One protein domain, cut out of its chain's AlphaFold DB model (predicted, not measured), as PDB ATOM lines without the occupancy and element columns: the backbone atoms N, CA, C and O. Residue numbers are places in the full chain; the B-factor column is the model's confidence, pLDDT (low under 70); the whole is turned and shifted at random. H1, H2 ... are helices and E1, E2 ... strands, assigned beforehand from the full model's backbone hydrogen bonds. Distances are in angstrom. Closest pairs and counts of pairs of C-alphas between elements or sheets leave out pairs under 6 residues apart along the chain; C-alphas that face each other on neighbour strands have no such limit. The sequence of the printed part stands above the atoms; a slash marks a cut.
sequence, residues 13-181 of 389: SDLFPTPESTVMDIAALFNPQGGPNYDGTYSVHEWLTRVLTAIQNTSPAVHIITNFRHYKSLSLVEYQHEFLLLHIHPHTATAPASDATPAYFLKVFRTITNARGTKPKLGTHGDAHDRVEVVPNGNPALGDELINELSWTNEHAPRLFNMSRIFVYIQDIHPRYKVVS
ATOM      1  N   SER A  13     258.212 242.884 243.163       45.09
ATOM      2  CA  SER A  13     258.553 243.759 242.031       45.09
ATOM      3  C   SER A  13     259.679 243.231 241.140       45.09
ATOM      4  O   SER A  13     259.703 243.534 239.952       45.09
ATOM      5  N   ASP A  14     260.602 242.446 241.694       60.09
ATOM      6  CA  ASP A  14     261.761 241.910 240.969       60.09
ATOM      7  C   ASP A  14     261.368 240.648 240.184       60.09
ATOM      8  O   ASP A  14     261.957 240.326 239.153       60.09
ATOM      9  N   LEU A  15     260.345 239.935 240.673       53.25
ATOM     10  CA  LEU A  15     259.732 238.775 240.019       53.25
ATOM     11  C   LEU A  15     258.688 239.185 238.970       53.25
ATOM     12  O   LEU A  15     258.501 238.485 237.976       53.25
ATOM     13  N   PHE A  16     258.024 240.321 239.189       41.56
ATOM     14  CA  PHE A  16     257.013 240.892 238.306       41.56
ATOM     15  C   PHE A  16     257.290 242.388 238.120       41.56
ATOM     16  O   PHE A  16     256.654 243.208 238.793       41.56
ATOM     17  N   PRO A  17     258.232 242.767 237.232       41.44
ATOM     18  CA  PRO A  17     258.462 244.171 236.928       41.44
ATOM     19  C   PRO A  17     257.152 244.782 236.441       41.44
ATOM     20  O   PRO A  17     256.573 244.332 235.448       41.44
ATOM     21  N   THR A  18     256.667 245.801 237.154       39.50
ATOM     22  CA  THR A  18     255.555 246.624 236.679       39.50
ATOM     23  C   THR A  18     255.919 247.124 235.287       39.50
ATOM     24  O   THR A  18     256.965 247.770 235.170       39.50
ATOM     25  N   PRO A  19     255.119 246.838 234.241       47.44
ATOM     26  CA  PRO A  19     255.414 247.348 232.914       47.44
ATOM     27  C   PRO A  19     255.470 248.868 233.015       47.44
ATOM     28  O   PRO A  19     254.513 249.488 233.489       47.44
ATOM     29  N   GLU A  20     256.601 249.462 232.627       42.88
ATOM     30  CA  GLU A  20     256.734 250.913 232.598       42.88
ATOM     31  C   GLU A  20     255.580 251.467 231.766       42.88
ATOM     32  O   GLU A  20     255.442 251.140 230.584       42.88
ATOM     33  N   SER A  21     254.729 252.278 232.404       40.91
ATOM     34  CA  SER A  21     253.562 252.906 231.788       40.91
ATOM     35  C   SER A  21     254.022 254.013 230.842       40.91
ATOM     36  O   SER A  21     253.791 255.201 231.072       40.91
ATOM     37  N   THR A  22     254.677 253.603 229.757       50.66
ATOM     38  CA  THR A  22     254.911 254.427 228.583       50.66
ATOM     39  C   THR A  22     253.541 254.785 228.034       50.66
ATOM     40  O   THR A  22     252.812 253.944 227.507       50.66
ATOM     41  N   VAL A  23     253.170 256.049 228.234       51.41
ATOM     42  CA  VAL A  23     251.931 256.647 227.736       51.41
ATOM     43  C   VAL A  23     251.975 256.570 226.213       51.41
ATOM     44  O   VAL A  23     252.578 257.406 225.543       51.41
ATOM     45  N   MET A  24     251.412 255.492 225.671       53.66
ATOM     46  CA  MET A  24     251.474 255.198 224.247       53.66
ATOM     47  C   MET A  24     250.415 256.025 223.523       53.66
ATOM     48  O   MET A  24     249.243 255.658 223.510       53.66
ATOM     49  N   ASP A  25     250.835 257.140 222.926       64.62
ATOM     50  CA  ASP A  25     250.017 257.896 221.978       64.62
ATOM     51  C   ASP A  25     249.551 256.964 220.841       64.62
ATOM     52  O   ASP A  25     250.294 256.093 220.375       64.62
ATOM     53  N   ILE A  26     248.336 257.163 220.341       66.81
ATOM     54  CA  ILE A  26     247.850 256.507 219.123       66.81
ATOM     55  C   ILE A  26     248.766 256.778 217.913       66.81
ATOM     56  O   ILE A  26     248.933 255.894 217.076       66.81
ATOM     57  N   ALA A  27     249.453 257.924 217.860       67.94
ATOM     58  CA  ALA A  27     250.502 258.204 216.875       67.94
ATOM     59  C   ALA A  27     251.787 257.369 217.088       67.94
ATOM     60  O   ALA A  27     252.511 257.094 216.127       67.94
ATOM     61  N   ALA A  28     252.067 256.927 218.320       73.19
ATOM     62  CA  ALA A  28     253.192 256.045 218.644       73.19
ATOM     63  C   ALA A  28     252.921 254.572 218.277       73.19
ATOM     64  O   ALA A  28     253.873 253.813 218.106       73.19
ATOM     65  N   LEU A  29     251.658 254.170 218.060       76.00
ATOM     66  CA  LEU A  29     251.343 252.885 217.409       76.00
ATOM     67  C   LEU A  29     251.916 252.812 215.990       76.00
ATOM     68  O   LEU A  29     252.315 251.742 215.540       76.00
ATOM     69  N   PHE A  30     251.928 253.948 215.285       73.56
ATOM     70  CA  PHE A  30     252.347 254.035 213.887       73.56
ATOM     71  C   PHE A  30     253.822 254.410 213.705       73.56
ATOM     72  O   PHE A  30     254.383 254.177 212.639       73.56
ATOM     73  N   ASN A  31     254.452 254.942 214.753       70.25
ATOM     74  CA  ASN A  31     255.889 255.194 214.831       70.25
ATOM     75  C   ASN A  31     256.511 254.312 215.922       70.25
ATOM     76  O   ASN A  31     256.902 254.829 216.974       70.25
ATOM     77  N   PRO A  32     256.583 252.984 215.722       63.03
ATOM     78  CA  PRO A  32     257.172 252.108 216.717       63.03
ATOM     79  C   PRO A  32     258.655 252.449 216.895       63.03
ATOM     80  O   PRO A  32     259.466 252.239 215.992       63.03
ATOM     81  N   GLN A  33     259.020 252.946 218.080       56.09
ATOM     82  CA  GLN A  33     260.414 253.149 218.486       56.09
ATOM     83  C   GLN A  33     261.066 251.802 218.824       56.09
ATOM     84  O   GLN A  33     261.391 251.494 219.968       56.09
ATOM     85  N   GLY A  34     261.196 250.961 217.805       53.44
ATOM     86  CA  GLY A  34     261.865 249.680 217.883       53.44
ATOM     87  C   GLY A  34     263.369 249.821 217.670       53.44
ATOM     88  O   GLY A  34     263.817 250.542 216.782       53.44
ATOM     89  N   GLY A  35     264.154 249.096 218.469       49.47
ATOM     90  CA  GLY A  35     265.582 248.907 218.209       49.47
ATOM     91  C   GLY A  35     265.844 248.122 216.908       49.47
ATOM     92  O   GLY A  35     264.904 247.725 216.222       49.47
ATOM     93  N   PRO A  36     267.114 247.816 216.580       47.31
ATOM     94  CA  PRO A  36     267.532 247.304 215.262       47.31
ATOM     95  C   PRO A  36     266.946 245.947 214.810       47.31
ATOM     96  O   PRO A  36     267.247 245.509 213.705       47.31
ATOM     97  N   ASN A  37     266.115 245.290 215.628       50.50
ATOM     98  CA  ASN A  37     265.473 244.000 215.344       50.50
ATOM     99  C   ASN A  37     263.935 244.090 215.256       50.50
ATOM    100  O   ASN A  37     263.257 243.071 215.368       50.50
ATOM    101  N   TYR A  38     263.371 245.293 215.146       61.97
ATOM    102  CA  TYR A  38     261.927 245.500 215.192       61.97
ATOM    103  C   TYR A  38     261.308 245.596 213.789       61.97
ATOM    104  O   TYR A  38     261.661 246.481 213.015       61.97
ATOM    105  N   ASP A  39     260.364 244.705 213.474       69.25
ATOM    106  CA  ASP A  39     259.829 244.491 212.118       69.25
ATOM    107  C   ASP A  39     258.446 245.124 211.857       69.25
ATOM    108  O   ASP A  39     257.829 244.858 210.827       69.25
ATOM    109  N   GLY A  40     257.919 245.930 212.787       76.88
ATOM    110  CA  GLY A  40     256.603 246.563 212.623       76.88
ATOM    111  C   GLY A  40     255.405 245.617 212.744       76.88
ATOM    112  O   GLY A  40     254.278 246.071 212.534       76.88
ATOM    113  N   THR A  41     255.617 244.335 213.066       85.31
ATOM    114  CA  THR A  41     254.597 243.290 212.931       85.31
ATOM    115  C   THR A  41     254.092 242.767 214.277       85.31
ATOM    116  O   THR A  41     254.849 242.332 215.139       85.31
ATOM    117  N   TYR A  42     252.770 242.730 214.421       88.38
ATOM    118  CA  TYR A  42     252.045 242.243 215.594       88.38
ATOM    119  C   TYR A  42     251.117 241.079 215.233       88.38
ATOM    120  O   TYR A  42     250.707 240.930 214.081       88.38
ATOM    121  N   SER A  43     250.679 240.299 216.223       89.31
ATOM    122  CA  SER A  43     249.440 239.511 216.070       89.31
ATOM    123  C   SER A  43     248.207 240.430 216.122       89.31
ATOM    124  O   SER A  43     248.254 241.474 216.770       89.31
ATOM    125  N   VAL A  44     247.076 240.062 215.500       88.19
ATOM    126  CA  VAL A  44     245.837 240.883 215.599       88.19
ATOM    127  C   VAL A  44     245.340 241.054 217.042       88.19
ATOM    128  O   VAL A  44     244.767 242.091 217.375       88.19
ATOM    129  N   HIS A  45     245.604 240.071 217.906       87.56
ATOM    130  CA  HIS A  45     245.315 240.123 219.338       87.56
ATOM    131  C   HIS A  45     246.179 241.169 220.060       87.56
ATOM    132  O   HIS A  45     245.653 242.044 220.744       87.56
ATOM    133  N   GLU A  46     247.499 241.126 219.864       89.62
ATOM    134  CA  GLU A  46     248.422 242.122 220.420       89.62
ATOM    135  C   GLU A  46     248.115 243.531 219.894       89.62
ATOM    136  O   GLU A  46     248.092 244.494 220.661       89.62
ATOM    137  N   TRP A  47     247.806 243.650 218.601       90.50
ATOM    138  CA  TRP A  47     247.382 244.901 217.981       90.50
ATOM    139  C   TRP A  47     246.123 245.480 218.639       90.50
ATOM    140  O   TRP A  47     246.092 246.671 218.950       90.50
ATOM    141  N   LEU A  48     245.097 244.660 218.904       88.31
ATOM    142  CA  LEU A  48     243.895 245.115 219.609       88.31
ATOM    143  C   LEU A  48     244.224 245.623 221.020       88.31
ATOM    144  O   LEU A  48     243.724 246.682 221.403       88.31
ATOM    145  N   THR A  49     245.082 244.921 221.765       86.56
ATOM    146  CA  THR A  49     245.549 245.361 223.090       86.56
ATOM    147  C   THR A  49     246.263 246.711 223.009       86.56
ATOM    148  O   THR A  49     245.913 247.626 223.749       86.56
ATOM    149  N   ARG A  50     247.192 246.889 222.062       86.62
ATOM    150  CA  ARG A  50     247.910 248.161 221.862       86.62
ATOM    151  C   ARG A  50     246.967 249.311 221.494       86.62
ATOM    152  O   ARG A  50     247.080 250.396 222.058       86.62
ATOM    153  N   VAL A  51     245.994 249.072 220.611       84.62
ATOM    154  CA  VAL A  51     244.957 250.060 220.253       84.62
ATOM    155  C   VAL A  51     244.085 250.427 221.461       84.62
ATOM    156  O   VAL A  51     243.785 251.604 221.646       84.62
ATOM    157  N   LEU A  52     243.706 249.460 222.304       82.88
ATOM    158  CA  LEU A  52     242.976 249.715 223.553       82.88
ATOM    159  C   LEU A  52     243.785 250.594 224.514       82.88
ATOM    160  O   LEU A  52     243.270 251.614 224.974       82.88
ATOM    161  N   THR A  53     245.047 250.243 224.767       80.69
ATOM    162  CA  THR A  53     245.958 251.017 225.622       80.69
ATOM    163  C   THR A  53     246.133 252.449 225.109       80.69
ATOM    164  O   THR A  53     246.035 253.394 225.889       80.69
ATOM    165  N   ALA A  54     246.307 252.640 223.799       77.75
ATOM    166  CA  ALA A  54     246.446 253.975 223.221       77.75
ATOM    167  C   ALA A  54     245.173 254.829 223.356       77.75
ATOM    168  O   ALA A  54     245.253 256.019 223.657       77.75
ATOM    169  N   ILE A  55     243.988 254.229 223.193       76.00
ATOM    170  CA  ILE A  55     242.699 254.921 223.373       76.00
ATOM    171  C   ILE A  55     242.465 255.314 224.839       76.00
ATOM    172  O   ILE A  55     241.872 256.358 225.095       76.00
ATOM    173  N   GLN A  56     242.927 254.507 225.798       74.44
ATOM    174  CA  GLN A  56     242.833 254.823 227.229       74.44
ATOM    175  C   GLN A  56     243.783 255.954 227.650       74.44
ATOM    176  O   GLN A  56     243.452 256.722 228.549       74.44
ATOM    177  N   ASN A  57     244.941 256.063 226.993       67.31
ATOM    178  CA  ASN A  57     246.027 256.963 227.382       67.31
ATOM    179  C   ASN A  57     246.039 258.323 226.662       67.31
ATOM    180  O   ASN A  57     246.784 259.210 227.078       67.31
ATOM    181  N   THR A  58     245.256 258.509 225.591       59.41
ATOM    182  CA  THR A  58     245.377 259.681 224.703       59.41
ATOM    183  C   THR A  58     244.087 260.505 224.599       59.41
ATOM    184  O   THR A  58     242.975 259.991 224.697       59.41
ATOM    185  N   SER A  59     244.253 261.806 224.329       52.06
ATOM    186  CA  SER A  59     243.223 262.744 223.847       52.06
ATOM    187  C   SER A  59     242.320 262.121 222.753       52.06
ATOM    188  O   SER A  59     242.824 261.307 221.975       52.06
ATOM    189  N   PRO A  60     241.020 262.484 222.629       57.34
ATOM    190  CA  PRO A  60     240.007 261.736 221.856       57.34
ATOM    191  C   PRO A  60     240.121 261.816 220.313       57.34
ATOM    192  O   PRO A  60     239.111 261.829 219.607       57.34
ATOM    193  N   ALA A  61     241.335 261.848 219.762       62.47
ATOM    194  CA  ALA A  61     241.623 261.787 218.333       62.47
ATOM    195  C   ALA A  61     241.221 260.420 217.744       62.47
ATOM    196  O   ALA A  61     242.012 259.476 217.653       62.47
ATOM    197  N   VAL A  62     239.957 260.306 217.332       76.50
ATOM    198  CA  VAL A  62     239.414 259.099 216.703       76.50
ATOM    199  C   VAL A  62     240.175 258.821 215.408       76.50
ATOM    200  O   VAL A  62     240.213 259.660 214.519       76.50
ATOM    201  N   HIS A  63     240.747 257.630 215.261       84.62
ATOM    202  CA  HIS A  63     241.339 257.206 213.993       84.62
ATOM    203  C   HIS A  63     240.300 256.443 213.167       84.62
ATOM    204  O   HIS A  63     239.619 255.551 213.683       84.62
ATOM    205  N   ILE A  64     240.162 256.809 211.894       85.81
ATOM    206  CA  ILE A  64     239.197 256.241 210.943       85.81
ATOM    207  C   ILE A  64     239.913 255.595 209.760       85.81
ATOM    208  O   ILE A  64     241.016 256.001 209.396       85.81
ATOM    209  N   ILE A  65     239.265 254.606 209.149       87.50
ATOM    210  CA  ILE A  65     239.769 253.929 207.953       87.50
ATOM    211  C   ILE A  65     238.954 254.397 206.750       87.50
ATOM    212  O   ILE A  65     237.770 254.092 206.655       87.50
ATOM    213  N   THR A  66     239.569 255.157 205.844       84.38
ATOM    214  CA  THR A  66     238.887 255.736 204.667       84.38
ATOM    215  C   THR A  66     238.870 254.783 203.480       84.38
ATOM    216  O   THR A  66     237.938 254.818 202.682       84.38
ATOM    217  N   ASN A  67     239.870 253.906 203.368       84.62
ATOM    218  CA  ASN A  67     239.945 252.893 202.321       84.62
ATOM    219  C   ASN A  67     240.419 251.554 202.889       84.62
ATOM    220  O   ASN A  67     241.282 251.494 203.767       84.62
ATOM    221  N   PHE A  68     239.854 250.487 202.341       83.81
ATOM    222  CA  PHE A  68     240.110 249.091 202.660       83.81
ATOM    223  C   PHE A  68     240.346 248.370 201.333       83.81
ATOM    224  O   PHE A  68     239.411 248.099 200.575       83.81
ATOM    225  N   ARG A  69     241.616 248.132 201.014       85.12
ATOM    226  CA  ARG A  69     242.059 247.570 199.736       85.12
ATOM    227  C   ARG A  69     242.519 246.135 199.920       85.12
ATOM    228  O   ARG A  69     243.108 245.797 200.940       85.12
ATOM    229  N   HIS A  70     242.252 245.305 198.925       82.94
ATOM    230  CA  HIS A  70     242.637 243.905 198.887       82.94
ATOM    231  C   HIS A  70     243.620 243.695 197.753       82.94
ATOM    232  O   HIS A  70     243.255 243.864 196.587       82.94
ATOM    233  N   TYR A  71     244.845 243.334 198.101       82.00
ATOM    234  CA  TYR A  71     245.923 243.126 197.152       82.00
ATOM    235  C   TYR A  71     246.304 241.660 197.094       82.00
ATOM    236  O   TYR A  71     246.347 240.985 198.123       82.00
ATOM    237  N   LYS A  72     246.636 241.207 195.890       80.50
ATOM    238  CA  LYS A  72     247.367 239.980 195.649       80.50
ATOM    239  C   LYS A  72     248.851 240.305 195.542       80.50
ATOM    240  O   LYS A  72     249.231 241.081 194.667       80.50
ATOM    241  N   SER A  73     249.695 239.713 196.379       80.06
ATOM    242  CA  SER A  73     251.129 239.896 196.212       80.06
ATOM    243  C   SER A  73     251.651 239.122 195.005       80.06
ATOM    244  O   SER A  73     251.368 237.932 194.852       80.06
ATOM    245  N   LEU A  74     252.417 239.806 194.153       72.88
ATOM    246  CA  LEU A  74     253.078 239.204 192.987       72.88
ATOM    247  C   LEU A  74     254.548 238.856 193.264       72.88
ATOM    248  O   LEU A  74     255.153 238.094 192.512       72.88
ATOM    249  N   SER A  75     255.119 239.400 194.343       64.31
ATOM    250  CA  SER A  75     256.512 239.180 194.754       64.31
ATOM    251  C   SER A  75     256.679 238.013 195.739       64.31
ATOM    252  O   SER A  75     257.729 237.366 195.761       64.31
ATOM    253  N   LEU A  76     255.648 237.698 196.532       60.31
ATOM    254  CA  LEU A  76     255.674 236.597 197.495       60.31
ATOM    255  C   LEU A  76     255.416 235.241 196.817       60.31
ATOM    256  O   LEU A  76     254.282 234.843 196.556       60.31
ATOM    257  N   VAL A  77     256.494 234.482 196.604       52.03
ATOM    258  CA  VAL A  77     256.468 233.120 196.028       52.03
ATOM    259  C   VAL A  77     255.905 232.068 197.013       52.03
ATOM    260  O   VAL A  77     255.691 230.912 196.650       52.03
ATOM    261  N   GLU A  78     255.629 232.442 198.267       52.88
ATOM    262  CA  GLU A  78     255.170 231.532 199.323       52.88
ATOM    263  C   GLU A  78     253.835 231.960 199.938       52.88
ATOM    264  O   GLU A  78     253.799 232.948 200.656       52.88
ATOM    265  N   TYR A  79     252.792 231.143 199.710       56.28
ATOM    266  CA  TYR A  79     251.523 230.895 200.447       56.28
ATOM    267  C   TYR A  79     250.658 232.054 200.996       56.28
ATOM    268  O   TYR A  79     249.438 231.888 201.113       56.28
ATOM    269  N   GLN A  80     251.226 233.217 201.274       58.78
ATOM    270  CA  GLN A  80     250.564 234.499 201.445       58.78
ATOM    271  C   GLN A  80     250.534 235.237 200.110       58.78
ATOM    272  O   GLN A  80     251.379 236.087 199.839       58.78
ATOM    273  N   HIS A  81     249.564 234.903 199.265       69.50
ATOM    274  CA  HIS A  81     249.379 235.637 198.022       69.50
ATOM    275  C   HIS A  81     248.392 236.791 198.173       69.50
ATOM    276  O   HIS A  81     248.271 237.534 197.220       69.50
ATOM    277  N   GLU A  82     247.721 236.995 199.313       77.88
ATOM    278  CA  GLU A  82     246.765 238.098 199.505       77.88
ATOM    279  C   GLU A  82     246.904 238.794 200.871       77.88
ATOM    280  O   GLU A  82     247.177 238.156 201.895       77.88
ATOM    281  N   PHE A  83     246.678 240.111 200.889       84.94
ATOM    282  CA  PHE A  83     246.649 240.944 202.092       84.94
ATOM    283  C   PHE A  83     245.652 242.107 201.983       84.94
ATOM    284  O   PHE A  83     245.254 242.539 200.899       84.94
ATOM    285  N   LEU A  84     245.263 242.637 203.141       87.50
ATOM    286  CA  LEU A  84     244.485 243.863 203.269       87.50
ATOM    287  C   LEU A  84     245.423 245.046 203.489       87.50
ATOM    288  O   LEU A  84     246.336 244.954 204.305       87.50
ATOM    289  N   LEU A  85     245.157 246.167 202.829       89.88
ATOM    290  CA  LEU A  85     245.798 247.449 203.091       89.88
ATOM    291  C   LEU A  85     244.741 248.463 203.531       89.88
ATOM    292  O   LEU A  85     243.775 248.729 202.811       89.88
ATOM    293  N   LEU A  86     244.927 249.021 204.724       90.25
ATOM    294  CA  LEU A  86     244.028 249.993 205.333       90.25
ATOM    295  C   LEU A  86     244.655 251.382 205.277       90.25
ATOM    296  O   LEU A  86     245.800 251.564 205.693       90.25
ATOM    297  N   HIS A  87     243.890 252.359 204.800       88.38
ATOM    298  CA  HIS A  87     244.283 253.767 204.781       88.38
ATOM    299  C   HIS A  87     243.705 254.453 206.020       88.38
ATOM    300  O   HIS A  87     242.484 254.607 206.126       88.38
ATOM    301  N   ILE A  88     244.566 254.831 206.965       86.94
ATOM    302  CA  ILE A  88     244.162 255.376 208.263       86.94
ATOM    303  C   ILE A  88     244.392 256.888 208.291       86.94
ATOM    304  O   ILE A  88     245.447 257.384 207.889       86.94
ATOM    305  N   HIS A  89     243.403 257.614 208.809       84.19
ATOM    306  CA  HIS A  89     243.467 259.058 209.022       84.19
ATOM    307  C   HIS A  89     243.034 259.417 210.451       84.19
ATOM    308  O   HIS A  89     242.100 258.799 210.978       84.19
ATOM    309  N   PRO A  90     243.637 260.448 211.068       81.12
ATOM    310  CA  PRO A  90     243.057 261.090 212.238       81.12
ATOM    311  C   PRO A  90     241.765 261.817 211.830       81.12
ATOM    312  O   PRO A  90     241.758 262.667 210.938       81.12
ATOM    313  N   HIS A  91     240.652 261.490 212.482       74.00
ATOM    314  CA  HIS A  91     239.370 262.154 212.282       74.00
ATOM    315  C   HIS A  91     239.347 263.470 213.061       74.00
ATOM    316  O   HIS A  91     239.232 263.486 214.287       74.00
ATOM    317  N   THR A  92     239.421 264.582 212.338       65.62
ATOM    318  CA  THR A  92     239.200 265.920 212.890       65.62
ATOM    319  C   THR A  92     237.804 266.393 212.493       65.62
ATOM    320  O   THR A  92     237.470 266.456 211.314       65.62
ATOM    321  N   ALA A  93     236.971 266.733 213.480       54.81
ATOM    322  CA  ALA A  93     235.578 267.138 213.251       54.81
ATOM    323  C   ALA A  93     235.428 268.481 212.497       54.81
ATOM    324  O   ALA A  93     234.321 268.869 212.132       54.81
ATOM    325  N   THR A  94     236.533 269.205 212.302       49.25
ATOM    326  CA  THR A  94     236.592 270.587 211.807       49.25
ATOM    327  C   THR A  94     237.290 270.751 210.456       49.25
ATOM    328  O   THR A  94     237.225 271.841 209.890       49.25
ATOM    329  N   ALA A  95     237.941 269.716 209.913       47.59
ATOM    330  CA  ALA A  95     238.589 269.805 208.606       47.59
ATOM    331  C   ALA A  95     237.622 269.392 207.476       47.59
ATOM    332  O   ALA A  95     236.952 268.361 207.596       47.59
ATOM    333  N   PRO A  96     237.546 270.142 206.358       45.34
ATOM    334  CA  PRO A  96     236.818 269.686 205.178       45.34
ATOM    335  C   PRO A  96     237.435 268.392 204.630       45.34
ATOM    336  O   PRO A  96     238.610 268.100 204.856       45.34
ATOM    337  N   ALA A  97     236.639 267.628 203.876       46.69
ATOM    338  CA  ALA A  97     237.075 266.405 203.204       46.69
ATOM    339  C   ALA A  97     238.056 266.720 202.058       46.69
ATOM    340  O   ALA A  97     237.689 266.732 200.887       46.69
ATOM    341  N   SER A  98     239.300 267.015 202.425       45.09
ATOM    342  CA  SER A  98     240.448 267.028 201.525       45.09
ATOM    343  C   SER A  98     240.733 265.603 201.042       45.09
ATOM    344  O   SER A  98     240.624 264.664 201.837       45.09
ATOM    345  N   ASP A  99     241.187 265.459 199.794       52.19
ATOM    346  CA  ASP A  99     241.880 264.267 199.277       52.19
ATOM    347  C   ASP A  99     243.270 264.136 199.935       52.19
ATOM    348  O   ASP A  99     244.315 264.097 199.286       52.19
ATOM    349  N   ALA A 100     243.293 264.148 201.268       55.78
ATOM    350  CA  ALA A 100     244.506 264.068 202.051       55.78
ATOM    351  C   ALA A 100     245.167 262.708 201.823       55.78
ATOM    352  O   ALA A 100     244.508 261.668 201.859       55.78
ATOM    353  N   THR A 101     246.488 262.711 201.657       61.31
ATOM    354  CA  THR A 101     247.296 261.493 201.734       61.31
ATOM    355  C   THR A 101     246.967 260.754 203.042       61.31
ATOM    356  O   THR A 101     246.851 261.413 204.082       61.31
ATOM    357  N   PRO A 102     246.788 259.417 203.036       62.28
ATOM    358  CA  PRO A 102     246.653 258.653 204.273       62.28
ATOM    359  C   PRO A 102     247.822 258.944 205.210       62.28
ATOM    360  O   PRO A 102     248.976 258.950 204.786       62.28
ATOM    361  N   ALA A 103     247.502 259.197 206.479       73.06
ATOM    362  CA  ALA A 103     248.515 259.480 207.488       73.06
ATOM    363  C   ALA A 103     249.316 258.216 207.818       73.06
ATOM    364  O   ALA A 103     250.524 258.288 208.014       73.06
ATOM    365  N   TYR A 104     248.640 257.061 207.832       82.69
ATOM    366  CA  TYR A 104     249.243 255.770 208.149       82.69
ATOM    367  C   TYR A 104     248.671 254.651 207.278       82.69
ATOM    368  O   TYR A 104     247.496 254.672 206.889       82.69
ATOM    369  N   PHE A 105     249.500 253.640 207.032       85.56
ATOM    370  CA  PHE A 105     249.133 252.415 206.334       85.56
ATOM    371  C   PHE A 105     249.204 251.231 207.297       85.56
ATOM    372  O   PHE A 105     250.204 251.036 207.989       85.56
ATOM    373  N   LEU A 106     248.147 250.420 207.322       88.06
ATOM    374  CA  LEU A 106     248.114 249.180 208.092       88.06
ATOM    375  C   LEU A 106     247.897 248.006 207.147       88.06
ATOM    376  O   LEU A 106     246.878 247.944 206.456       88.06
ATOM    377  N   LYS A 107     248.846 247.079 207.116       88.75
ATOM    378  CA  LYS A 107     248.783 245.878 206.293       88.75
ATOM    379  C   LYS A 107     248.358 244.707 207.176       88.75
ATOM    380  O   LYS A 107     249.003 244.418 208.177       88.75
ATOM    381  N   VAL A 108     247.250 244.051 206.845       88.12
ATOM    382  CA  VAL A 108     246.708 242.923 207.624       88.12
ATOM    383  C   VAL A 108     246.715 241.678 206.757       88.12
ATOM    384  O   VAL A 108     246.153 241.673 205.660       88.12
ATOM    385  N   PHE A 109     247.356 240.617 207.236       83.94
ATOM    386  CA  PHE A 109     247.582 239.413 206.449       83.94
ATOM    387  C   PHE A 109     247.436 238.135 207.270       83.94
ATOM    388  O   PHE A 109     247.769 238.085 208.453       83.94
ATOM    389  N   ARG A 110     246.977 237.073 206.603       80.50
ATOM    390  CA  ARG A 110     246.816 235.740 207.186       80.50
ATOM    391  C   ARG A 110     247.932 234.823 206.692       80.50
ATOM    392  O   ARG A 110     248.029 234.552 205.495       80.50
ATOM    393  N   THR A 111     248.773 234.351 207.606       76.44
ATOM    394  CA  THR A 111     249.736 233.259 207.358       76.44
ATOM    395  C   THR A 111     249.109 231.910 207.711       76.44
ATOM    396  O   THR A 111     248.188 231.838 208.527       76.44
ATOM    397  N   ILE A 112     249.639 230.831 207.131       71.25
ATOM    398  CA  ILE A 112     249.474 229.472 207.663       71.25
ATOM    399  C   ILE A 112     250.811 229.049 208.249       71.25
ATOM    400  O   ILE A 112     251.834 229.225 207.584       71.25
ATOM    401  N   THR A 113     250.802 228.410 209.416       64.81
ATOM    402  CA  THR A 113     251.921 227.543 209.801       64.81
ATOM    403  C   THR A 113     251.493 226.080 209.810       64.81
ATOM    404  O   THR A 113     250.343 225.728 210.083       64.81
ATOM    405  N   ASN A 114     252.436 225.204 209.472       61.41
ATOM    406  CA  ASN A 114     252.292 223.777 209.711       61.41
ATOM    407  C   ASN A 114     252.716 223.497 211.154       61.41
ATOM    408  O   ASN A 114     253.751 224.007 211.581       61.41
ATOM    409  N   ALA A 115     252.074 222.538 211.827       55.69
ATOM    410  CA  ALA A 115     252.492 222.027 213.144       55.69
ATOM    411  C   ALA A 115     253.923 221.419 213.201       55.69
ATOM    412  O   ALA A 115     254.328 220.865 214.218       55.69
ATOM    413  N   ARG A 116     254.690 221.471 212.102       57.44
ATOM    414  CA  ARG A 116     256.098 221.045 211.997       57.44
ATOM    415  C   ARG A 116     257.017 222.103 211.362       57.44
ATOM    416  O   ARG A 116     258.090 221.747 210.894       57.44
ATOM    417  N   GLY A 117     256.577 223.360 211.234       55.94
ATOM    418  CA  GLY A 117     257.356 224.439 210.597       55.94
ATOM    419  C   GLY A 117     257.679 224.231 209.107       55.94
ATOM    420  O   GLY A 117     258.423 225.006 208.515       55.94
ATOM    421  N   THR A 118     257.139 223.183 208.481       58.88
ATOM    422  CA  THR A 118     257.276 222.925 207.046       58.88
ATOM    423  C   THR A 118     256.400 223.879 206.231       58.88
ATOM    424  O   THR A 118     255.481 224.497 206.764       58.88
ATOM    425  N   LYS A 119     256.653 223.993 204.922       59.72
ATOM    426  CA  LYS A 119     255.797 224.789 204.028       59.72
ATOM    427  C   LYS A 119     254.415 224.118 203.880       59.72
ATOM    428  O   LYS A 119     254.371 222.894 203.695       59.72
ATOM    429  N   PRO A 120     253.287 224.848 203.987       58.94
ATOM    430  CA  PRO A 120     251.952 224.278 203.787       58.94
ATOM    431  C   PRO A 120     251.805 223.791 202.346       58.94
ATOM    432  O   PRO A 120     252.356 224.391 201.432       58.94
ATOM    433  N   LYS A 121     251.076 222.695 202.110       63.44
ATOM    434  CA  LYS A 121     250.825 222.220 200.738       63.44
ATOM    435  C   LYS A 121     249.536 222.841 200.204       63.44
ATOM    436  O   LYS A 121     248.622 223.166 200.961       63.44
ATOM    437  N   LEU A 122     249.429 222.979 198.885       61.81
ATOM    438  CA  LEU A 122     248.200 223.464 198.258       61.81
ATOM    439  C   LEU A 122     247.000 222.615 198.720       61.81
ATOM    440  O   LEU A 122     247.007 221.392 198.604       61.81
ATOM    441  N   GLY A 123     245.982 223.265 199.284       59.75
ATOM    442  CA  GLY A 123     244.778 222.598 199.784       59.75
ATOM    443  C   GLY A 123     244.867 221.968 201.182       59.75
ATOM    444  O   GLY A 123     243.828 221.506 201.657       59.75
ATOM    445  N   THR A 124     246.016 221.984 201.876       63.38
ATOM    446  CA  THR A 124     246.056 221.577 203.295       63.38
ATOM    447  C   THR A 124     245.377 222.609 204.186       63.38
ATOM    448  O   THR A 124     245.443 223.812 203.922       63.38
ATOM    449  N   HIS A 125     244.757 222.125 205.262       68.12
ATOM    450  CA  HIS A 125     244.375 222.957 206.395       68.12
ATOM    451  C   HIS A 125     245.578 223.115 207.326       68.12
ATOM    452  O   HIS A 125     246.282 222.138 207.585       68.12
ATOM    453  N   GLY A 126     245.781 224.321 207.837       70.50
ATOM    454  CA  GLY A 126     246.711 224.605 208.925       70.50
ATOM    455  C   GLY A 126     246.161 225.716 209.809       70.50
ATOM    456  O   GLY A 126     245.091 226.273 209.524       70.50
ATOM    457  N   ASP A 127     246.889 226.020 210.875       76.81
ATOM    458  CA  ASP A 127     246.488 227.050 211.825       76.81
ATOM    459  C   ASP A 127     246.751 228.438 211.228       76.81
ATOM    460  O   ASP A 127     247.772 228.690 210.575       76.81
ATOM    461  N   ALA A 128     245.759 229.315 211.375       78.06
ATOM    462  CA  ALA A 128     245.728 230.639 210.779       78.06
ATOM    463  C   ALA A 128     246.316 231.666 211.748       78.06
ATOM    464  O   ALA A 128     245.755 231.923 212.817       78.06
ATOM    465  N   HIS A 129     247.419 232.298 211.354       80.62
ATOM    466  CA  HIS A 129     248.014 233.377 212.137       80.62
ATOM    467  C   HIS A 129     247.792 234.698 211.410       80.62
ATOM    468  O   HIS A 129     248.447 234.996 210.405       80.62
ATOM    469  N   ASP A 130     246.844 235.469 211.933       85.06
ATOM    470  CA  ASP A 130     246.563 236.819 211.472       85.06
ATOM    471  C   ASP A 130     247.538 237.800 212.115       85.06
ATOM    472  O   ASP A 130     247.680 237.864 213.344       85.06
ATOM    473  N   ARG A 131     248.219 238.563 211.264       87.75
ATOM    474  CA  ARG A 131     249.201 239.565 211.660       87.75
ATOM    475  C   ARG A 131     248.859 240.931 211.090       87.75
ATOM    476  O   ARG A 131     248.178 241.054 210.070       87.75
ATOM    477  N   VAL A 132     249.351 241.941 211.789       89.44
ATOM    478  CA  VAL A 132     249.181 243.357 211.499       89.44
ATOM    479  C   VAL A 132     250.565 243.976 211.404       89.44
ATOM    480  O   VAL A 132     251.290 244.004 212.392       89.44
ATOM    481  N   GLU A 133     250.922 244.462 210.225       88.44
ATOM    482  CA  GLU A 133     252.162 245.175 209.938       88.44
ATOM    483  C   GLU A 133     251.842 246.669 209.802       88.44
ATOM    484  O   GLU A 133     251.016 247.085 208.978       88.44
ATOM    485  N   VAL A 134     252.473 247.480 210.646       86.25
ATOM    486  CA  VAL A 134     252.458 248.942 210.546       86.25
ATOM    487  C   VAL A 134     253.483 249.345 209.496       86.25
ATOM    488  O   VAL A 134     254.681 249.157 209.699       86.25
ATOM    489  N   VAL A 135     253.021 249.905 208.377       79.12
ATOM    490  CA  VAL A 135     253.905 250.263 207.263       79.12
ATOM    491  C   VAL A 135     254.275 251.749 207.352       79.12
ATOM    492  O   VAL A 135     253.388 252.601 207.223       79.12
ATOM    493  N   PRO A 136     255.565 252.096 207.526       64.38
ATOM    494  CA  PRO A 136     256.007 253.484 207.516       64.38
ATOM    495  C   PRO A 136     255.943 254.074 206.097       64.38
ATOM    496  O   PRO A 136     256.465 253.492 205.152       64.38
ATOM    497  N   ASN A 137     255.314 255.249 205.975       59.22
ATOM    498  CA  ASN A 137     255.317 256.177 204.831       59.22
ATOM    499  C   ASN A 137     255.606 255.592 203.432       59.22
ATOM    500  O   ASN A 137     256.700 255.728 202.886       59.22
ATOM    501  N   GLY A 138     254.567 255.057 202.797       63.06
ATOM    502  CA  GLY A 138     254.571 254.643 201.395       63.06
ATOM    503  C   GLY A 138     253.403 253.705 201.116       63.06
ATOM    504  O   GLY A 138     252.845 253.132 202.046       63.06
ATOM    505  N   ASN A 139     253.017 253.523 199.850       67.00
ATOM    506  CA  ASN A 139     252.098 252.438 199.506       67.00
ATOM    507  C   ASN A 139     252.899 251.118 199.464       67.00
ATOM    508  O   ASN A 139     253.692 250.959 198.535       67.00
ATOM    509  N   PRO A 140     252.710 250.168 200.405       69.06
ATOM    510  CA  PRO A 140     253.461 248.910 200.417       69.06
ATOM    511  C   PRO A 140     253.145 248.001 199.225       69.06
ATOM    512  O   PRO A 140     253.929 247.111 198.928       69.06
ATOM    513  N   ALA A 141     252.018 248.213 198.538       69.38
ATOM    514  CA  ALA A 141     251.560 247.380 197.429       69.38
ATOM    515  C   ALA A 141     252.170 247.774 196.063       69.38
ATOM    516  O   ALA A 141     251.559 247.563 195.012       69.38
ATOM    517  N   LEU A 142     253.350 248.404 196.048       70.44
ATOM    518  CA  LEU A 142     254.061 248.741 194.812       70.44
ATOM    519  C   LEU A 142     254.579 247.463 194.136       70.44
ATOM    520  O   LEU A 142     255.566 246.877 194.567       70.44
ATOM    521  N   GLY A 143     253.914 247.061 193.049       74.06
ATOM    522  CA  GLY A 143     254.198 245.816 192.328       74.06
ATOM    523  C   GLY A 143     253.231 244.668 192.638       74.06
ATOM    524  O   GLY A 143     253.389 243.596 192.066       74.06
ATOM    525  N   ASP A 144     252.221 244.896 193.480       83.94
ATOM    526  CA  ASP A 144     251.169 243.928 193.797       83.94
ATOM    527  C   ASP A 144     249.859 244.243 193.033       83.94
ATOM    528  O   ASP A 144     249.582 245.386 192.658       83.94
ATOM    529  N   GLU A 145     249.030 243.227 192.781       82.62
ATOM    530  CA  GLU A 145     247.789 243.327 191.995       82.62
ATOM    531  C   GLU A 145     246.601 243.718 192.894       82.62
ATOM    532  O   GLU A 145     246.281 243.017 193.850       82.62
ATOM    533  N   LEU A 146     245.907 244.823 192.604       82.62
ATOM    534  CA  LEU A 146     244.686 245.199 193.333       82.62
ATOM    535  C   LEU A 146     243.514 244.301 192.903       82.62
ATOM    536  O   LEU A 146     243.050 244.398 191.770       82.62
ATOM    537  N   ILE A 147     242.992 243.483 193.821       76.25
ATOM    538  CA  ILE A 147     241.819 242.627 193.581       76.25
ATOM    539  C   ILE A 147     240.518 243.408 193.825       76.25
ATOM    540  O   ILE A 147     239.620 243.389 192.990       76.25
ATOM    541  N   ASN A 148     240.387 244.065 194.985       73.06
ATOM    542  CA  ASN A 148     239.165 244.777 195.388       73.06
ATOM    543  C   ASN A 148     239.481 246.035 196.204       73.06
ATOM    544  O   ASN A 148     240.495 246.109 196.893       73.06
ATOM    545  N   GLU A 149     238.539 246.975 196.233       80.19
ATOM    546  CA  GLU A 149     238.598 248.166 197.077       80.19
ATOM    547  C   GLU A 149     237.216 248.507 197.646       80.19
ATOM    548  O   GLU A 149     236.211 248.504 196.933       80.19
ATOM    549  N   LEU A 150     237.182 248.853 198.932       76.19
ATOM    550  CA  LEU A 150     236.079 249.557 199.579       76.19
ATOM    551  C   LEU A 150     236.593 250.913 200.060       76.19
ATOM    552  O   LEU A 150     237.680 251.005 200.627       76.19
ATOM    553  N   SER A 151     235.815 251.963 199.816       79.12
ATOM    554  CA  SER A 151     236.154 253.344 200.167       79.12
ATOM    555  C   SER A 151     234.968 254.026 200.840       79.12
ATOM    556  O   SER A 151     233.808 253.743 200.523       79.12
ATOM    557  N   TRP A 152     235.264 254.922 201.777       74.81
ATOM    558  CA  TRP A 152     234.295 255.628 202.605       74.81
ATOM    559  C   TRP A 152     234.656 257.107 202.710       74.81
ATOM    560  O   TRP A 152     235.826 257.477 202.780       74.81
ATOM    561  N   THR A 153     233.640 257.966 202.784       73.88
ATOM    562  CA  THR A 153     233.833 259.358 203.206       73.88
ATOM    563  C   THR A 153     234.143 259.407 204.705       73.88
ATOM    564  O   THR A 153     233.706 258.534 205.454       73.88
ATOM    565  N   ASN A 154     234.835 260.454 205.170       75.00
ATOM    566  CA  ASN A 154     235.264 260.590 206.574       75.00
ATOM    567  C   ASN A 154     234.139 260.433 207.614       75.00
ATOM    568  O   ASN A 154     234.408 260.024 208.738       75.00
ATOM    569  N   GLU A 155     232.895 260.761 207.254       72.50
ATOM    570  CA  GLU A 155     231.722 260.628 208.131       72.50
ATOM    571  C   GLU A 155     231.202 259.183 208.245       72.50
ATOM    572  O   GLU A 155     230.560 258.818 209.223       72.50
ATOM    573  N   HIS A 156     231.481 258.347 207.245       72.44
ATOM    574  CA  HIS A 156     231.024 256.957 207.152       72.44
ATOM    575  C   HIS A 156     232.135 255.931 207.388       72.44
ATOM    576  O   HIS A 156     231.879 254.727 207.332       72.44
ATOM    577  N   ALA A 157     233.361 256.411 207.579       77.31
ATOM    578  CA  ALA A 157     234.558 255.609 207.723       77.31
ATOM    579  C   ALA A 157     234.551 254.853 209.068       77.31
ATOM    580  O   ALA A 157     234.391 255.478 210.122       77.31
ATOM    581  N   PRO A 158     234.737 253.518 209.079       82.50
ATOM    582  CA  PRO A 158     234.809 252.757 210.320       82.50
ATOM    583  C   PRO A 158     235.990 253.217 211.184       82.50
ATOM    584  O   PRO A 158     237.090 253.484 210.695       82.50
ATOM    585  N   ARG A 159     235.772 253.270 212.502       84.94
ATOM    586  CA  ARG A 159     236.831 253.570 213.478       84.94
ATOM    587  C   ARG A 159     237.838 252.423 213.539       84.94
ATOM    588  O   ARG A 159     237.439 251.258 213.567       84.94
ATOM    589  N   LEU A 160     239.121 252.753 213.671       85.94
ATOM    590  CA  LEU A 160     240.222 251.790 213.780       85.94
ATOM    591  C   LEU A 160     239.973 250.734 214.868       85.94
ATOM    592  O   LEU A 160     240.152 249.548 214.626       85.94
ATOM    593  N   PHE A 161     239.476 251.147 216.036       85.50
ATOM    594  CA  PHE A 161     239.119 250.237 217.126       85.50
ATOM    595  C   PHE A 161     238.106 249.155 216.720       85.50
ATOM    596  O   PHE A 161     238.288 247.977 217.029       85.50
ATOM    597  N   ASN A 162     237.052 249.539 215.993       82.25
ATOM    598  CA  ASN A 162     236.018 248.606 215.545       82.25
ATOM    599  C   ASN A 162     236.601 247.609 214.532       82.25
ATOM    600  O   ASN A 162     236.320 246.417 214.613       82.25
ATOM    601  N   MET A 163     237.470 248.087 213.637       85.69
ATOM    602  CA  MET A 163     238.203 247.260 212.675       85.69
ATOM    603  C   MET A 163     239.122 246.250 213.380       85.69
ATOM    604  O   MET A 163     239.055 245.060 213.080       85.69
ATOM    605  N   SER A 164     239.902 246.685 214.378       86.75
ATOM    606  CA  SER A 164     240.761 245.803 215.187       86.75
ATOM    607  C   SER A 164     239.972 244.686 215.877       86.75
ATOM    608  O   SER A 164     240.403 243.533 215.874       86.75
ATOM    609  N   ARG A 165     238.781 244.993 216.414       83.38
ATOM    610  CA  ARG A 165     237.886 243.981 217.003       83.38
ATOM    611  C   ARG A 165     237.348 242.987 215.973       83.38
ATOM    612  O   ARG A 165     237.207 241.812 216.298       83.38
ATOM    613  N   ILE A 166     237.049 243.439 214.753       83.62
ATOM    614  CA  ILE A 166     236.580 242.566 213.667       83.62
ATOM    615  C   ILE A 166     237.684 241.588 213.243       83.62
ATOM    616  O   ILE A 166     237.386 240.415 213.039       83.62
ATOM    617  N   PHE A 167     238.950 242.019 213.177       85.25
ATOM    618  CA  PHE A 167     240.063 241.112 212.864       85.25
ATOM    619  C   PHE A 167     240.213 239.989 213.897       85.25
ATOM    620  O   PHE A 167     240.283 238.825 213.508       85.25
ATOM    621  N   VAL A 168     240.183 240.317 215.194       83.69
ATOM    622  CA  VAL A 168     240.218 239.321 216.282       83.69
ATOM    623  C   VAL A 168     239.025 238.363 216.190       83.69
ATOM    624  O   VAL A 168     239.221 237.155 216.106       83.69
ATOM    625  N   TYR A 169     237.801 238.887 216.058       80.50
ATOM    626  CA  TYR A 169     236.595 238.065 215.894       80.50
ATOM    627  C   TYR A 169     236.693 237.072 214.720       80.50
ATOM    628  O   TYR A 169     236.271 235.922 214.840       80.50
ATOM    629  N   ILE A 170     237.265 237.494 213.587       78.56
ATOM    630  CA  ILE A 170     237.438 236.642 212.403       78.56
ATOM    631  C   ILE A 170     238.558 235.611 212.596       78.56
ATOM    632  O   ILE A 170     238.455 234.503 212.057       78.56
ATOM    633  N   GLN A 171     239.595 235.924 213.375       80.38
ATOM    634  CA  GLN A 171     240.577 234.928 213.802       80.38
ATOM    635  C   GLN A 171     239.902 233.842 214.654       80.38
ATOM    636  O   GLN A 171     240.029 232.661 214.335       80.38
ATOM    637  N   ASP A 172     239.109 234.234 215.652       78.25
ATOM    638  CA  ASP A 172     238.499 233.322 216.631       78.25
ATOM    639  C   ASP A 172     237.480 232.354 216.016       78.25
ATOM    640  O   ASP A 172     237.450 231.169 216.352       78.25
ATOM    641  N   ILE A 173     236.638 232.828 215.088       75.81
ATOM    642  CA  ILE A 173     235.636 231.976 214.419       75.81
ATOM    643  C   ILE A 173     236.222 231.169 213.252       75.81
ATOM    644  O   ILE A 173     235.641 230.157 212.844       75.81
ATOM    645  N   HIS A 174     237.345 231.612 212.679       75.06
ATOM    646  CA  HIS A 174     238.036 230.952 211.569       75.06
ATOM    647  C   HIS A 174     239.537 230.752 211.873       75.06
ATOM    648  O   HIS A 174     240.374 231.223 211.098       75.06
ATOM    649  N   PRO A 175     239.891 230.000 212.940       72.38
ATOM    650  CA  PRO A 175     241.276 229.813 213.390       72.38
ATOM    651  C   PRO A 175     242.060 228.825 212.517       72.38
ATOM    652  O   PRO A 175     243.274 228.699 212.639       72.38
ATOM    653  N   ARG A 176     241.371 228.114 211.616       72.56
ATOM    654  CA  ARG A 176     241.961 227.215 210.619       72.56
ATOM    655  C   ARG A 176     241.696 227.740 209.222       72.56
ATOM    656  O   ARG A 176     240.621 228.272 208.937       72.56
ATOM    657  N   TYR A 177     242.665 227.552 208.340       65.44
ATOM    658  CA  TYR A 177     242.653 228.137 207.009       65.44
ATOM    659  C   TYR A 177     243.155 227.140 205.952       65.44
ATOM    660  O   TYR A 177     244.035 226.322 206.223       65.44
ATOM    661  N   LYS A 178     242.590 227.208 204.737       63.44
ATOM    662  CA  LYS A 178     242.935 226.368 203.581       63.44
ATOM    663  C   LYS A 178     243.498 227.228 202.448       63.44
ATOM    664  O   LYS A 178     242.818 228.138 201.981       63.44
ATOM    665  N   VAL A 179     244.696 226.888 201.956       52.81
ATOM    666  CA  VAL A 179     245.513 227.699 201.015       52.81
ATOM    667  C   VAL A 179     244.739 228.343 199.850       52.81
ATOM    668  O   VAL A 179     245.074 229.457 199.475       52.81
ATOM    669  N   VAL A 180     243.716 227.679 199.298       52.78
ATOM    670  CA  VAL A 180     243.078 228.061 198.018       52.78
ATOM    671  C   VAL A 180     241.690 228.697 198.160       52.78
ATOM    672  O   VAL A 180     241.293 229.493 197.321       52.78
ATOM    673  N   SER A 181     240.912 228.334 199.183       52.56
ATOM    674  CA  SER A 181     239.477 228.673 199.237       52.56
ATOM    675  C   SER A 181     239.120 229.769 200.239       52.56
ATOM    676  O   SER A 181     237.970 230.201 200.265       52.56
TER     677      SER A 181
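Overview. This is residues 13 to 181 of the 389 residues of an uncharacterized protein of Paxillus involutus ATCC 200175 (UniProt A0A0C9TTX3). A strongly twisted sheet, with E2, E3, E4 and E5 as its long strands, curls round H2, and H3 packs side by side with H2 on the same face. Short H1 packs on residues 50 to 55 of H2, while residues 13 to 20 and 33 to 38 stick out. The printed part has 169 residues, with three named helices and seven named strands in the order H1 E1 H2 E2 E3 E4 E5 E6 H3 E7; the class is mixed, helices and strands. The sheet is branched and antiparallel, with neighbour pairs E1 and E5, E2 and E3, E2 and E6, E3 and E4, E4 and E5, E5 and E7. The whole is compact, with a radius of gyration of the C-alphas of 17.4 A and spans of 51 by 50 by 33 A.

Arrangement. H1, residues 26 to 30, touches H2, residues 44 to 57, through residues 50 to 55 of H2 alone; the closest C-alphas, of Ile 26 and Ala 54, are 5.0 A apart. E1, residues 41 to 43, pairs with E5, residues 125 to 135, with N 42 and O 132 at 2.8 A. E2, residues 63 to 72, bends by 60 degrees at residue 66. E2, E3 (82 to 90), E4 (104 to 113) and E5 form a meander, each strand the antiparallel neighbour of the one before. Within hydrogen-bond range are N 69 and O 85 at 2.9 A, N 84 and O 108 at 2.8 A, and N 109 and O 131 at 3.0 A. E6, residues 145 to 151, is on the other side of E2 from E3, with N 68 and O 150 at 2.8 A. H3, residues 160 to 173, touches H2 at a shallow tilt of 30 degrees, opposite ways; the closest C-alphas, of Leu 48 and Ser 164, are 5.5 A apart. E7, residues 176 to 178, is on the same side of E5 as E1, with N 177 and O 126 at 3.0 A. In H2 and H3 every O i to N i+4 pair is within hydrogen-bond range; H1 has 0 of 1, but 2 of 2 O i to N i+3 pairs.

Along the chain. H1 begins at C-alpha 26 (247.850, 256.507, 219.123). H2 is 19.9 A long and H3 20.3 A; E2 measures 25.9 A, E3 26.5 A, E4 28.4 A, E5 28.9 A and E6 17.4 A. E7 ends at C-alpha 178 (242.935, 226.368, 203.581).

Size, cuts and confidence. The C-alphas farthest apart, of Thr 94 and Arg 116, are 53.2 A apart. The printed part has no cut. The links E3 to E4 and E4 to E5 are long. The mean pLDDT of the printed part is 71.2, and 70 residues are under 70, among them 13 to 27, 92 to 102 and 113 to 125.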